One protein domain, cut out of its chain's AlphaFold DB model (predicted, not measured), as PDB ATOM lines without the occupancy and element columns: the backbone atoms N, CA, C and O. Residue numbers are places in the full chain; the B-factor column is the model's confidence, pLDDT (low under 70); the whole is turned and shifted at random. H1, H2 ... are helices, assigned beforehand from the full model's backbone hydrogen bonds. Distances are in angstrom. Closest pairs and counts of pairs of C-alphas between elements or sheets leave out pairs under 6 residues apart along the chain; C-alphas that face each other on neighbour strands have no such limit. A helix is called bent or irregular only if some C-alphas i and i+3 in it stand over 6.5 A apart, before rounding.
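Overview. This is residues 63 to 155 of the 158 residues of the protein "SET and MYND domain containing, arthropod-specific, member 8, isoform C" of Drosophila melanogaster (UniProt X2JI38). Three helices, H1, H2 and H3, stand side by side as an up-and-down bundle, their centres making a triangle, and the longest helix, H4, crosses H3 at a steep angle. The short H5 folds back on H4, at the far end of the domain from H1, and H3 is in the middle. The printed part has 93 residues with five named helices, H1 to H5 in that order along the chain, and no named strand; the class is all helix. It is compact, with a radius of gyration of the C-alphas of 13.1 A and spans of 33 by 33 by 19 A.

Arrangement. H1, residues 63 to 74, H2, residues 79 to 92, and H3, residues 99 to 114, form a bundle, helices with their lines nearly aligned, that is up and down, each running against the one before it. H1 and H2 are a hairpin at a shallow tilt of 19 degrees; they only just touch, with 3 pairs of C-alphas within 8 A, closest at Ile 74 and Met 82, 6.9 A, and H1 does so with residues 70 to 74 alone. H1 touches H3 at 12 degrees, the same way, closest at the C-alphas of Leu 67 and Val 100, 6.0 A; H3 does so with residues 100 to 107 alone. H2 and H3 are a hairpin at 17 degrees, closest at the C-alphas of Val 79 and Val 108, 6.2 A. H4, residues 122 to 141, touches H3 with residues 128 to 135 alone, opposite ways at a steep tilt of 50 degrees; the C-alphas of Ile 109 and Met 128 come closest, 5.9 A. H5, residues 148 to 154, forms a hairpin with H4 at a steep tilt of 41 degrees, closest at the C-alphas of Arg 132 and Ile 153, 6.2 A. H5 is apart from H1 and H2, and H1 is apart from H4. Every O i to N i+4 pair is within hydrogen-bond range in H1, H3, H4 and H5, and 7 of 10 are in H2.

Along the chain. H1 begins at C-alpha 63, (48.371, 11.977, -106.951), and is 16.3 A long. H2 is 20.0 A long and only just irregular, with C-alphas 88 and 91 6.7 A apart. H3 measures 22.5 A and H4 28.8 A, from C-alpha 122 at (32.290, 6.159, -78.718). H5 ends at C-alpha 154, (32.029, -7.465, -91.636).

Size, cuts and confidence. The C-alphas of Asp 64 and Glu 118 are the two farthest apart, 36.5 A. The printed part has no cut. The link from H1 to H2 is tight and the other three are short. The mean pLDDT of the printed part is 90.7, and no printed residue is under 70.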
ATOM      1  N   GLN A  63      48.486  13.347-107.452       93.50
ATOM      2  CA  GLN A  63      48.371  11.977-106.951       93.50
ATOM      3  C   GLN A  63      49.542  11.648-106.020       93.50
ATOM      4  O   GLN A  63      49.306  11.253-104.883       93.50
ATOM      5  N   ASP A  64      50.778  11.912-106.452       94.94
ATOM      6  CA  ASP A  64      51.993  11.689-105.662       94.94
ATOM      7  C   ASP A  64      51.967  12.476-104.353       94.94
ATOM      8  O   ASP A  64      52.330  11.964-103.297       94.94
ATOM      9  N   PHE A  65      51.511  13.731-104.392       93.88
ATOM     10  CA  PHE A  65      51.364  14.541-103.188       93.88
ATOM     11  C   PHE A  65      50.385  13.909-102.189       93.88
ATOM     12  O   PHE A  65      50.717  13.791-101.009       93.88
ATOM     13  N   ALA A  66      49.196  13.498-102.644       92.75
ATOM     14  CA  ALA A  66      48.199  12.870-101.778       92.75
ATOM     15  C   ALA A  66      48.718  11.543-101.204       92.75
ATOM     16  O   ALA A  66      48.662  11.347 -99.990       92.75
ATOM     17  N   LEU A  67      49.295  10.693-102.062       93.38
ATOM     18  CA  LEU A  67      49.888   9.408-101.696       93.38
ATOM     19  C   LEU A  67      50.965   9.573-100.624       93.38
ATOM     20  O   LEU A  67      50.869   8.981 -99.553       93.38
ATOM     21  N   ASN A  68      51.957  10.428-100.873       93.88
ATOM     22  CA  ASN A  68      53.061  10.642 -99.942       93.88
ATOM     23  C   ASN A  68      52.584  11.253 -98.621       93.88
ATOM     24  O   ASN A  68      53.024  10.837 -97.551       93.88
ATOM     25  N   THR A  69      51.671  12.227 -98.670       93.00
ATOM     26  CA  THR A  69      51.178  12.895 -97.455       93.00
ATOM     27  C   THR A  69      50.406  11.923 -96.565       93.00
ATOM     28  O   THR A  69      50.638  11.891 -95.356       93.00
ATOM     29  N   ILE A  70      49.520  11.114 -97.151       92.56
ATOM     30  CA  ILE A  70      48.725  10.137 -96.405       92.56
ATOM     31  C   ILE A  70      49.613   8.992 -95.901       92.56
ATOM     32  O   ILE A  70      49.599   8.705 -94.706       92.56
ATOM     33  N   ASN A  71      50.440   8.385 -96.755       90.69
ATOM     34  CA  ASN A  71      51.263   7.232 -96.367       90.69
ATOM     35  C   ASN A  71      52.285   7.570 -95.281       90.69
ATOM     36  O   ASN A  71      52.527   6.759 -94.385       90.69
ATOM     37  N   ASN A  72      52.854   8.778 -95.306       91.12
ATOM     38  CA  ASN A  72      53.746   9.224 -94.237       91.12
ATOM     39  C   ASN A  72      53.024   9.291 -92.887       91.12
ATOM     40  O   ASN A  72      53.614   8.936 -91.871       91.12
ATOM     41  N   ARG A  73      51.747   9.696 -92.869       89.62
ATOM     42  CA  ARG A  73      50.930   9.705 -91.646       89.62
ATOM     43  C   ARG A  73      50.538   8.301 -91.209       89.62
ATOM     44  O   ARG A  73      50.678   7.998 -90.027       89.62
ATOM     45  N   ILE A  74      50.124   7.443 -92.148       87.25
ATOM     46  CA  ILE A  74      49.712   6.061 -91.859       87.25
ATOM     47  C   ILE A  74      50.762   5.328 -91.014       87.25
ATOM     48  O   ILE A  74      50.430   4.674 -90.026       87.25
ATOM     49  N   ASN A  75      52.033   5.490 -91.377       80.19
ATOM     50  CA  ASN A  75      53.140   4.771 -90.756       80.19
ATOM     51  C   ASN A  75      53.666   5.405 -89.459       80.19
ATOM     52  O   ASN A  75      54.490   4.789 -88.787       80.19
ATOM     53  N   SER A  76      53.244   6.626 -89.107       85.81
ATOM     54  CA  SER A  76      53.916   7.412 -88.064       85.81
ATOM     55  C   SER A  76      53.022   7.913 -86.931       85.81
ATOM     56  O   SER A  76      53.560   8.491 -85.988       85.81
ATOM     57  N   CYS A  77      51.691   7.793 -87.015       87.62
ATOM     58  CA  CYS A  77      50.787   8.404 -86.033       87.62
ATOM     59  C   CYS A  77      49.875   7.410 -85.299       87.62
ATOM     60  O   CYS A  77      49.717   6.243 -85.685       87.62
ATOM     61  N   SER A  78      49.285   7.881 -84.196       91.62
ATOM     62  CA  SER A  78      48.266   7.147 -83.443       91.62
ATOM     63  C   SER A  78      46.990   6.958 -84.279       91.62
ATOM     64  O   SER A  78      46.815   7.594 -85.323       91.62
ATOM     65  N   VAL A  79      46.091   6.075 -83.831       92.31
ATOM     66  CA  VAL A  79      44.769   5.909 -84.461       92.31
ATOM     67  C   VAL A  79      43.971   7.215 -84.376       92.31
ATOM     68  O   VAL A  79      43.403   7.637 -85.379       92.31
ATOM     69  N   GLN A  80      44.007   7.896 -83.229       92.56
ATOM     70  CA  GLN A  80      43.361   9.195 -83.007       92.56
ATOM     71  C   GLN A  80      43.826  10.260 -83.995       92.56
ATOM     72  O   GLN A  80      43.015  10.888 -84.677       92.56
ATOM     73  N   ASP A  81      45.144  10.416 -84.123       93.88
ATOM     74  CA  ASP A  81      45.730  11.371 -85.062       93.88
ATOM     75  C   ASP A  81      45.344  11.034 -86.502       93.88
ATOM     76  O   ASP A  81      45.140  11.932 -87.319       93.88
ATOM     77  N   MET A  82      45.230   9.741 -86.822       94.81
ATOM     78  CA  MET A  82      44.834   9.292 -88.151       94.81
ATOM     79  C   MET A  82      43.369   9.609 -88.442       94.81
ATOM     80  O   MET A  82      43.075  10.124 -89.518       94.81
ATOM     81  N   ILE A  83      42.465   9.364 -87.491       95.81
ATOM     82  CA  ILE A  83      41.046   9.725 -87.598       95.81
ATOM     83  C   ILE A  83      40.906  11.236 -87.806       95.81
ATOM     84  O   ILE A  83      40.249  11.671 -88.755       95.81
ATOM     85  N   HIS A  84      41.580  12.043 -86.982       95.12
ATOM     86  CA  HIS A  84      41.582  13.499 -87.130       95.12
ATOM     87  C   HIS A  84      42.113  13.924 -88.507       95.12
ATOM     88  O   HIS A  84      41.486  14.712 -89.213       95.12
ATOM     89  N   PHE A  85      43.240  13.356 -88.938       94.88
ATOM     90  CA  PHE A  85      43.843  13.656 -90.233       94.88
ATOM     91  C   PHE A  85      42.921  13.296 -91.414       94.88
ATOM     92  O   PHE A  85      42.756  14.103 -92.334       94.88
ATOM     93  N   ILE A  86      42.282  12.122 -91.373       95.69
ATOM     94  CA  ILE A  86      41.329  11.658 -92.392       95.69
ATOM     95  C   ILE A  86      40.121  12.591 -92.488       95.69
ATOM     96  O   ILE A  86      39.678  12.882 -93.597       95.69
ATOM     97  N   ASN A  87      39.583  13.051 -91.359       95.19
ATOM     98  CA  ASN A  87      38.342  13.823 -91.345       95.19
ATOM     99  C   ASN A  87      38.559  15.317 -91.617       95.19
ATOM    100  O   ASN A  87      37.782  15.917 -92.354       95.19
ATOM    101  N   GLU A  88      39.635  15.904 -91.095       94.25
ATOM    102  CA  GLU A  88      39.832  17.358 -91.133       94.25
ATOM    103  C   GLU A  88      40.764  17.816 -92.262       94.25
ATOM    104  O   GLU A  88      40.631  18.923 -92.795       94.25
ATOM    105  N   LEU A  89      41.732  16.980 -92.654       93.25
ATOM    106  CA  LEU A  89      42.797  17.385 -93.576       93.25
ATOM    107  C   LEU A  89      42.664  16.747 -94.960       93.25
ATOM    108  O   LEU A  89      42.756  17.471 -95.956       93.25
ATOM    109  N   CYS A  90      42.396  15.442 -95.053       93.50
ATOM    110  CA  CYS A  90      42.247  14.743 -96.340       93.50
ATOM    111  C   CYS A  90      41.217  15.349 -97.310       93.50
ATOM    112  O   CYS A  90      41.543  15.464 -98.502       93.50
ATOM    113  N   PRO A  91      40.040  15.836 -96.858       92.50
ATOM    114  CA  PRO A  91      39.045  16.435 -97.749       92.50
ATOM    115  C   PRO A  91      39.528  17.694 -98.476       92.50
ATOM    116  O   PRO A  91      38.881  18.155 -99.412       92.50
ATOM    117  N   ARG A  92      40.669  18.272 -98.072       89.69
ATOM    118  CA  ARG A  92      41.257  19.454 -98.718       89.69
ATOM    119  C   ARG A  92      42.064  19.119 -99.971       89.69
ATOM    120  O   ARG A  92      42.329  20.020-100.770       89.69
ATOM    121  N   PHE A  93      42.499  17.870-100.146       86.62
ATOM    122  CA  PHE A  93      43.405  17.509-101.238       86.62
ATOM    123  C   PHE A  93      42.960  16.321-102.092       86.62
ATOM    124  O   PHE A  93      43.372  16.277-103.254       86.62
ATOM    125  N   CYS A  94      42.093  15.429-101.602       92.00
ATOM    126  CA  CYS A  94      41.512  14.363-102.423       92.00
ATOM    127  C   CYS A  94      40.029  14.084-102.093       92.00
ATOM    128  O   CYS A  94      39.584  14.362-100.978       92.00
ATOM    129  N   PRO A  95      39.251  13.556-103.058       94.19
ATOM    130  CA  PRO A  95      37.877  13.108-102.828       94.19
ATOM    131  C   PRO A  95      37.781  12.001-101.770       94.19
ATOM    132  O   PRO A  95      38.699  11.197-101.625       94.19
ATOM    133  N   SER A  96      36.636  11.900-101.086       92.19
ATOM    134  CA  SER A  96      36.415  10.906-100.020       92.19
ATOM    135  C   SER A  96      36.532   9.447-100.487       92.19
ATOM    136  O   SER A  96      36.830   8.564 -99.677       92.19
ATOM    137  N   SER A  97      36.294   9.216-101.780       92.00
ATOM    138  CA  SER A  97      36.388   7.926-102.459       92.00
ATOM    139  C   SER A  97      37.773   7.624-103.027       92.00
ATOM    140  O   SER A  97      37.968   6.535-103.550       92.00
ATOM    141  N   ASN A  98      38.729   8.557-102.963       95.19
ATOM    142  CA  ASN A  98      40.053   8.350-103.539       95.19
ATOM    143  C   ASN A  98      40.755   7.144-102.889       95.19
ATOM    144  O   ASN A  98      40.736   7.010-101.664       95.19
ATOM    145  N   TYR A  99      41.400   6.293-103.692       93.50
ATOM    146  CA  TYR A  99      41.958   5.015-103.234       93.50
ATOM    147  C   TYR A  99      42.937   5.157-102.061       93.50
ATOM    148  O   TYR A  99      42.909   4.336-101.150       93.50
ATOM    149  N   VAL A 100      43.744   6.224-102.033       93.50
ATOM    150  CA  VAL A 100      44.712   6.467-100.951       93.50
ATOM    151  C   VAL A 100      43.985   6.728 -99.629       93.50
ATOM    152  O   VAL A 100      44.403   6.285 -98.562       93.50
ATOM    153  N   LEU A 101      42.856   7.437 -99.684       94.69
ATOM    154  CA  LEU A 101      42.050   7.701 -98.499       94.69
ATOM    155  C   LEU A 101      41.293   6.451 -98.038       94.69
ATOM    156  O   LEU A 101      41.121   6.246 -96.838       94.69
ATOM    157  N   ILE A 102      40.863   5.606 -98.976       94.81
ATOM    158  CA  ILE A 102      40.278   4.298 -98.668       94.81
ATOM    159  C   ILE A 102      41.300   3.400 -97.966       94.81
ATOM    160  O   ILE A 102      40.966   2.774 -96.964       94.81
ATOM    161  N   GLU A 103      42.552   3.399 -98.416       93.06
ATOM    162  CA  GLU A 103      43.644   2.682 -97.753       93.06
ATOM    163  C   GLU A 103      43.890   3.192 -96.323       93.06
ATOM    164  O   GLU A 103      44.009   2.393 -95.394       93.06
ATOM    165  N   ALA A 104      43.867   4.512 -96.106       94.69
ATOM    166  CA  ALA A 104      43.982   5.091 -94.764       94.69
ATOM    167  C   ALA A 104      42.834   4.663 -93.833       94.69
ATOM    168  O   ALA A 104      43.062   4.293 -92.683       94.69
ATOM    169  N   LYS A 105      41.595   4.665 -94.337       95.50
ATOM    170  CA  LYS A 105      40.411   4.206 -93.593       95.50
ATOM    171  C   LYS A 105      40.506   2.725 -93.234       95.50
ATOM    172  O   LYS A 105      40.226   2.352 -92.097       95.50
ATOM    173  N   LEU A 106      40.953   1.893 -94.174       94.00
ATOM    174  CA  LEU A 106      41.221   0.477 -93.925       94.00
ATOM    175  C   LEU A 106      42.293   0.284 -92.853       94.00
ATOM    176  O   LEU A 106      42.127  -0.565 -91.980       94.00
ATOM    177  N   ASN A 107      43.347   1.104 -92.856       93.19
ATOM    178  CA  ASN A 107      44.369   1.067 -91.815       93.19
ATOM    179  C   ASN A 107      43.792   1.364 -90.423       93.19
ATOM    180  O   ASN A 107      44.106   0.639 -89.478       93.19
ATOM    181  N   VAL A 108      42.912   2.364 -90.299       94.06
ATOM    182  CA  VAL A 108      42.195   2.650 -89.044       94.06
ATOM    183  C   VAL A 108      41.355   1.448 -88.611       94.06
ATOM    184  O   VAL A 108      41.519   0.985 -87.485       94.06
ATOM    185  N   ILE A 109      40.525   0.898 -89.504       93.00
ATOM    186  CA  ILE A 109      39.678  -0.270 -89.208       93.00
ATOM    187  C   ILE A 109      40.535  -1.444 -88.720       93.00
ATOM    188  O   ILE A 109      40.224  -2.051 -87.697       93.00
ATOM    189  N   TRP A 110      41.637  -1.753 -89.407       90.12
ATOM    190  CA  TRP A 110      42.530  -2.845 -89.016       90.12
ATOM    191  C   TRP A 110      43.231  -2.602 -87.687       90.12
ATOM    192  O   TRP A 110      43.405  -3.535 -86.913       90.12
ATOM    193  N   ARG A 111      43.653  -1.371 -87.394       89.88
ATOM    194  CA  ARG A 111      44.280  -1.070 -86.104       89.88
ATOM    195  C   ARG A 111      43.266  -1.193 -84.975       89.88
ATOM    196  O   ARG A 111      43.564  -1.863 -84.001       89.88
ATOM    197  N   MET A 112      42.068  -0.641 -85.145       90.50
ATOM    198  CA  MET A 112      41.024  -0.669 -84.116       90.50
ATOM    199  C   MET A 112      40.415  -2.054 -83.883       90.50
ATOM    200  O   MET A 112      39.919  -2.317 -82.798       90.50
ATOM    201  N   THR A 113      40.453  -2.947 -84.873       86.81
ATOM    202  CA  THR A 113      39.985  -4.341 -84.723       86.81
ATOM    203  C   THR A 113      41.024  -5.272 -84.101       86.81
ATOM    204  O   THR A 113      40.678  -6.374 -83.692       86.81
ATOM    205  N   ARG A 114      42.298  -4.860 -84.036       82.25
ATOM    206  CA  ARG A 114      43.380  -5.654 -83.430       82.25
ATOM    207  C   ARG A 114      43.505  -5.483 -81.918       82.25
ATOM    208  O   ARG A 114      44.142  -6.328 -81.294       82.25
ATOM    209  N   PHE A 115      42.982  -4.394 -81.368       75.44
ATOM    210  CA  PHE A 115      43.006  -4.088 -79.937       75.44
ATOM    211  C   PHE A 115      41.589  -4.167 -79.364       75.44
ATOM    212  O   PHE A 115      40.616  -4.173 -80.120       75.44
ATOM    213  N   ASP A 116      41.472  -4.242 -78.038       73.12
ATOM    214  CA  ASP A 116      40.165  -4.309 -77.388       73.12
ATOM    215  C   ASP A 116      39.372  -3.019 -77.619       73.12
ATOM    216  O   ASP A 116      39.873  -1.905 -77.470       73.12
ATOM    217  N   HIS A 117      38.088  -3.175 -77.953       72.69
ATOM    218  CA  HIS A 117      37.181  -2.058 -78.228       72.69
ATOM    219  C   HIS A 117      37.029  -1.081 -77.049       72.69
ATOM    220  O   HIS A 117      36.620   0.059 -77.256       72.69
ATOM    221  N   GLU A 118      37.372  -1.509 -75.832       75.81
ATOM    222  CA  GLU A 118      37.345  -0.690 -74.616       75.81
ATOM    223  C   GLU A 118      38.422   0.410 -74.598       75.81
ATOM    224  O   GLU A 118      38.309   1.361 -73.827       75.81
ATOM    225  N   GLU A 119      39.441   0.325 -75.464       82.94
ATOM    226  CA  GLU A 119      40.482   1.353 -75.591       82.94
ATOM    227  C   GLU A 119      40.027   2.588 -76.390       82.94
ATOM    228  O   GLU A 119      40.726   3.605 -76.395       82.94
ATOM    229  N   TYR A 120      38.867   2.517 -77.053       89.50
ATOM    230  CA  TYR A 120      38.374   3.566 -77.940       89.50
ATOM    231  C   TYR A 120      37.113   4.242 -77.409       89.50
ATOM    232  O   TYR A 120      36.200   3.632 -76.855       89.50
ATOM    233  N   THR A 121      37.042   5.547 -77.629       92.69
ATOM    234  CA  THR A 121      35.873   6.360 -77.316       92.69
ATOM    235  C   THR A 121      34.703   6.037 -78.256       92.69
ATOM    236  O   THR A 121      34.907   5.607 -79.397       92.69
ATOM    237  N   PRO A 122      33.452   6.316 -77.843       92.94
ATOM    238  CA  PRO A 122      32.290   6.159 -78.718       92.94
ATOM    239  C   PRO A 122      32.389   6.952 -80.031       92.94
ATOM    240  O   PRO A 122      31.868   6.516 -81.055       92.94
ATOM    241  N   GLU A 123      33.068   8.102 -80.020       94.19
ATOM    242  CA  GLU A 123      33.289   8.925 -81.213       94.19
ATOM    243  C   GLU A 123      34.236   8.241 -82.210       94.19
ATOM    244  O   GLU A 123      33.923   8.137 -83.397       94.19
ATOM    245  N   GLU A 124      35.360   7.702 -81.733       94.44
ATOM    246  CA  GLU A 124      36.309   6.946 -82.562       94.44
ATOM    247  C   GLU A 124      35.658   5.697 -83.163       94.44
ATOM    248  O   GLU A 124      35.825   5.415 -84.351       94.44
ATOM    249  N   MET A 125      34.857   4.986 -82.368       93.62
ATOM    250  CA  MET A 125      34.076   3.839 -82.831       93.62
ATOM    251  C   MET A 125      33.067   4.242 -83.915       93.62
ATOM    252  O   MET A 125      32.990   3.590 -84.957       93.62
ATOM    253  N   GLY A 126      32.375   5.373 -83.739       95.19
ATOM    254  CA  GLY A 126      31.477   5.924 -84.757       95.19
ATOM    255  C   GLY A 126      32.192   6.293 -86.063       95.19
ATOM    256  O   GLY A 126      31.649   6.092 -87.152       95.19
ATOM    257  N   HIS A 127      33.435   6.783 -85.991       96.50
ATOM    258  CA  HIS A 127      34.255   7.009 -87.183       96.50
ATOM    259  C   HIS A 127      34.623   5.706 -87.893       96.50
ATOM    260  O   HIS A 127      34.520   5.641 -89.119       96.50
ATOM    261  N   MET A 128      35.017   4.677 -87.141       94.56
ATOM    262  CA  MET A 128      35.325   3.363 -87.698       94.56
ATOM    263  C   MET A 128      34.116   2.767 -88.428       94.56
ATOM    264  O   MET A 128      34.267   2.310 -89.560       94.56
ATOM    265  N   ASP A 129      32.924   2.809 -87.833       94.88
ATOM    266  CA  ASP A 129      31.714   2.261 -88.456       94.88
ATOM    267  C   ASP A 129      31.356   3.000 -89.749       94.88
ATOM    268  O   ASP A 129      31.141   2.365 -90.784       94.88
ATOM    269  N   ARG A 130      31.444   4.336 -89.752       96.38
ATOM    270  CA  ARG A 130      31.289   5.126 -90.980       96.38
ATOM    271  C   ARG A 130      32.301   4.719 -92.056       96.38
ATOM    272  O   ARG A 130      31.946   4.599 -93.227       96.38
ATOM    273  N   TYR A 131      33.563   4.490 -91.691       96.31
ATOM    274  CA  TYR A 131      34.577   4.044 -92.648       96.31
ATOM    275  C   TYR A 131      34.260   2.663 -93.225       96.31
ATOM    276  O   TYR A 131      34.441   2.454 -94.425       96.31
ATOM    277  N   ARG A 132      33.749   1.729 -92.414       95.25
ATOM    278  CA  ARG A 132      33.310   0.409 -92.894       95.25
ATOM    279  C   ARG A 132      32.191   0.545 -93.921       95.25
ATOM    280  O   ARG A 132      32.286  -0.048 -94.995       95.25
ATOM    281  N   GLU A 133      31.177   1.356 -93.628       95.50
ATOM    282  CA  GLU A 133      30.056   1.617 -94.540       95.50
ATOM    283  C   GLU A 133      30.528   2.196 -95.878       95.50
ATOM    284  O   GLU A 133      30.135   1.718 -96.944       95.50
ATOM    285  N   GLU A 134      31.421   3.186 -95.841       94.94
ATOM    286  CA  GLU A 134      31.981   3.804 -97.043       94.94
ATOM    287  C   GLU A 134      32.761   2.799 -97.904       94.94
ATOM    288  O   GLU A 134      32.588   2.763 -99.127       94.94
ATOM    289  N   VAL A 135      33.592   1.951 -97.288       94.75
ATOM    290  CA  VAL A 135      34.349   0.921 -98.016       94.75
ATOM    291  C   VAL A 135      33.410  -0.138 -98.599       94.75
ATOM    292  O   VAL A 135      33.562  -0.520 -99.760       94.75
ATOM    293  N   LEU A 136      32.407  -0.589 -97.841       94.44
ATOM    294  CA  LEU A 136      31.407  -1.544 -98.327       94.44
ATOM    295  C   LEU A 136      30.607  -0.977 -99.505       94.44
ATOM    296  O   LEU A 136      30.370  -1.689-100.483       94.44
ATOM    297  N   ALA A 137      30.245   0.308 -99.462       93.69
ATOM    298  CA  ALA A 137      29.573   0.983-100.568       93.69
ATOM    299  C   ALA A 137      30.439   1.014-101.838       93.69
ATOM    300  O   ALA A 137      29.926   0.825-102.945       93.69
ATOM    301  N   ILE A 138      31.755   1.207-101.698       92.94
ATOM    302  CA  ILE A 138      32.703   1.123-102.816       92.94
ATOM    303  C   ILE A 138      32.777  -0.300-103.360       92.94
ATOM    304  O   ILE A 138      32.639  -0.485-104.564       92.94
ATOM    305  N   LEU A 139      32.932  -1.311-102.504       92.00
ATOM    306  CA  LEU A 139      32.976  -2.714-102.933       92.00
ATOM    307  C   LEU A 139      31.701  -3.128-103.671       92.00
ATOM    308  O   LEU A 139      31.772  -3.813-104.693       92.00
ATOM    309  N   HIS A 140      30.545  -2.667-103.195       91.31
ATOM    310  CA  HIS A 140      29.270  -2.873-103.869       91.31
ATOM    311  C   HIS A 140      29.261  -2.229-105.260       91.31
ATOM    312  O   HIS A 140      28.923  -2.892-106.240       91.31
ATOM    313  N   LYS A 141      29.688  -0.965-105.376       90.56
ATOM    314  CA  LYS A 141      29.811  -0.283-106.673       90.56
ATOM    315  C   LYS A 141      30.814  -0.965-107.599       90.56
ATOM    316  O   LYS A 141      30.551  -1.057-108.785       90.56
ATOM    317  N   LEU A 142      31.922  -1.501-107.097       88.19
ATOM    318  CA  LEU A 142      32.872  -2.269-107.911       88.19
ATOM    319  C   LEU A 142      32.321  -3.632-108.356       88.19
ATOM    320  O   LEU A 142      32.951  -4.301-109.170       88.19
ATOM    321  N   GLY A 143      31.179  -4.073-107.818       88.00
ATOM    322  CA  GLY A 143      30.665  -5.418-108.053       88.00
ATOM    323  C   GLY A 143      31.573  -6.499-107.461       88.00
ATOM    324  O   GLY A 143      31.633  -7.603-107.995       88.00
ATOM    325  N   ALA A 144      32.283  -6.197-106.366       84.94
ATOM    326  CA  ALA A 144      33.341  -7.044-105.808       84.94
ATOM    327  C   ALA A 144      32.862  -8.391-105.217       84.94
ATOM    328  O   ALA A 144      33.687  -9.169-104.745       84.94
ATOM    329  N   GLY A 145      31.560  -8.697-105.269       88.31
ATOM    330  CA  GLY A 145      30.991  -9.957-104.787       88.31
ATOM    331  C   GLY A 145      31.376 -10.271-103.339       88.31
ATOM    332  O   GLY A 145      31.541  -9.375-102.510       88.31
ATOM    333  N   GLU A 146      31.521 -11.559-103.038       87.88
ATOM    334  CA  GLU A 146      32.119 -12.015-101.784       87.88
ATOM    335  C   GLU A 146      33.641 -12.020-101.910       87.88
ATOM    336  O   GLU A 146      34.209 -12.789-102.687       87.88
ATOM    337  N   CYS A 147      34.311 -11.169-101.133       88.69
ATOM    338  CA  CYS A 147      35.763 -11.041-101.151       88.69
ATOM    339  C   CYS A 147      36.338 -10.984 -99.734       88.69
ATOM    340  O   CYS A 147      35.646 -10.642 -98.774       88.69
ATOM    341  N   THR A 148      37.627 -11.303 -99.596       86.94
ATOM    342  CA  THR A 148      38.323 -11.305 -98.301       86.94
ATOM    343  C   THR A 148      38.203  -9.964 -97.587       86.94
ATOM    344  O   THR A 148      37.961  -9.933 -96.386       86.94
ATOM    345  N   LEU A 149      38.308  -8.853 -98.323       87.06
ATOM    346  CA  LEU A 149      38.191  -7.518 -97.740       87.06
ATOM    347  C   LEU A 149      36.802  -7.276 -97.139       87.06
ATOM    348  O   LEU A 149      36.704  -6.766 -96.028       87.06
ATOM    349  N   LYS A 150      35.738  -7.687 -97.837       87.94
ATOM    350  CA  LYS A 150      34.364  -7.591 -97.336       87.94
ATOM    351  C   LYS A 150      34.208  -8.373 -96.033       87.94
ATOM    352  O   LYS A 150      33.742  -7.806 -95.056       87.94
ATOM    353  N   LYS A 151      34.689  -9.619 -96.007       85.81
ATOM    354  CA  LYS A 151      34.624 -10.495 -94.829       85.81
ATOM    355  C   LYS A 151      35.413  -9.967 -93.631       85.81
ATOM    356  O   LYS A 151      34.959 -10.089 -92.501       85.81
ATOM    357  N   LEU A 152      36.578  -9.364 -93.873       83.12
ATOM    358  CA  LEU A 152      37.366  -8.699 -92.829       83.12
ATOM    359  C   LEU A 152      36.617  -7.494 -92.245       83.12
ATOM    360  O   LEU A 152      36.618  -7.289 -91.037       83.12
ATOM    361  N   ILE A 153      35.958  -6.703 -93.095       85.88
ATOM    362  CA  ILE A 153      35.203  -5.520 -92.667       85.88
ATOM    363  C   ILE A 153      33.940  -5.906 -91.889       85.88
ATOM    364  O   ILE A 153      33.606  -5.232 -90.916       85.88
ATOM    365  N   THR A 154      33.249  -6.973 -92.298       83.69
ATOM    366  CA  THR A 154      32.029  -7.465 -91.636       83.69
ATOM    367  C   THR A 154      32.306  -8.333 -90.407       83.69
ATOM    368  O   THR A 154      31.363  -8.709 -89.716       83.69
ATOM    369  N   GLY A 155      33.574  -8.632 -90.098       72.94
ATOM    370  CA  GLY A 155      33.953  -9.474 -88.958       72.94
ATOM    371  C   GLY A 155      33.677 -10.967 -89.165       72.94
ATOM    372  O   GLY A 155      33.657 -11.726 -88.203       72.94
TER     373      GLY A 155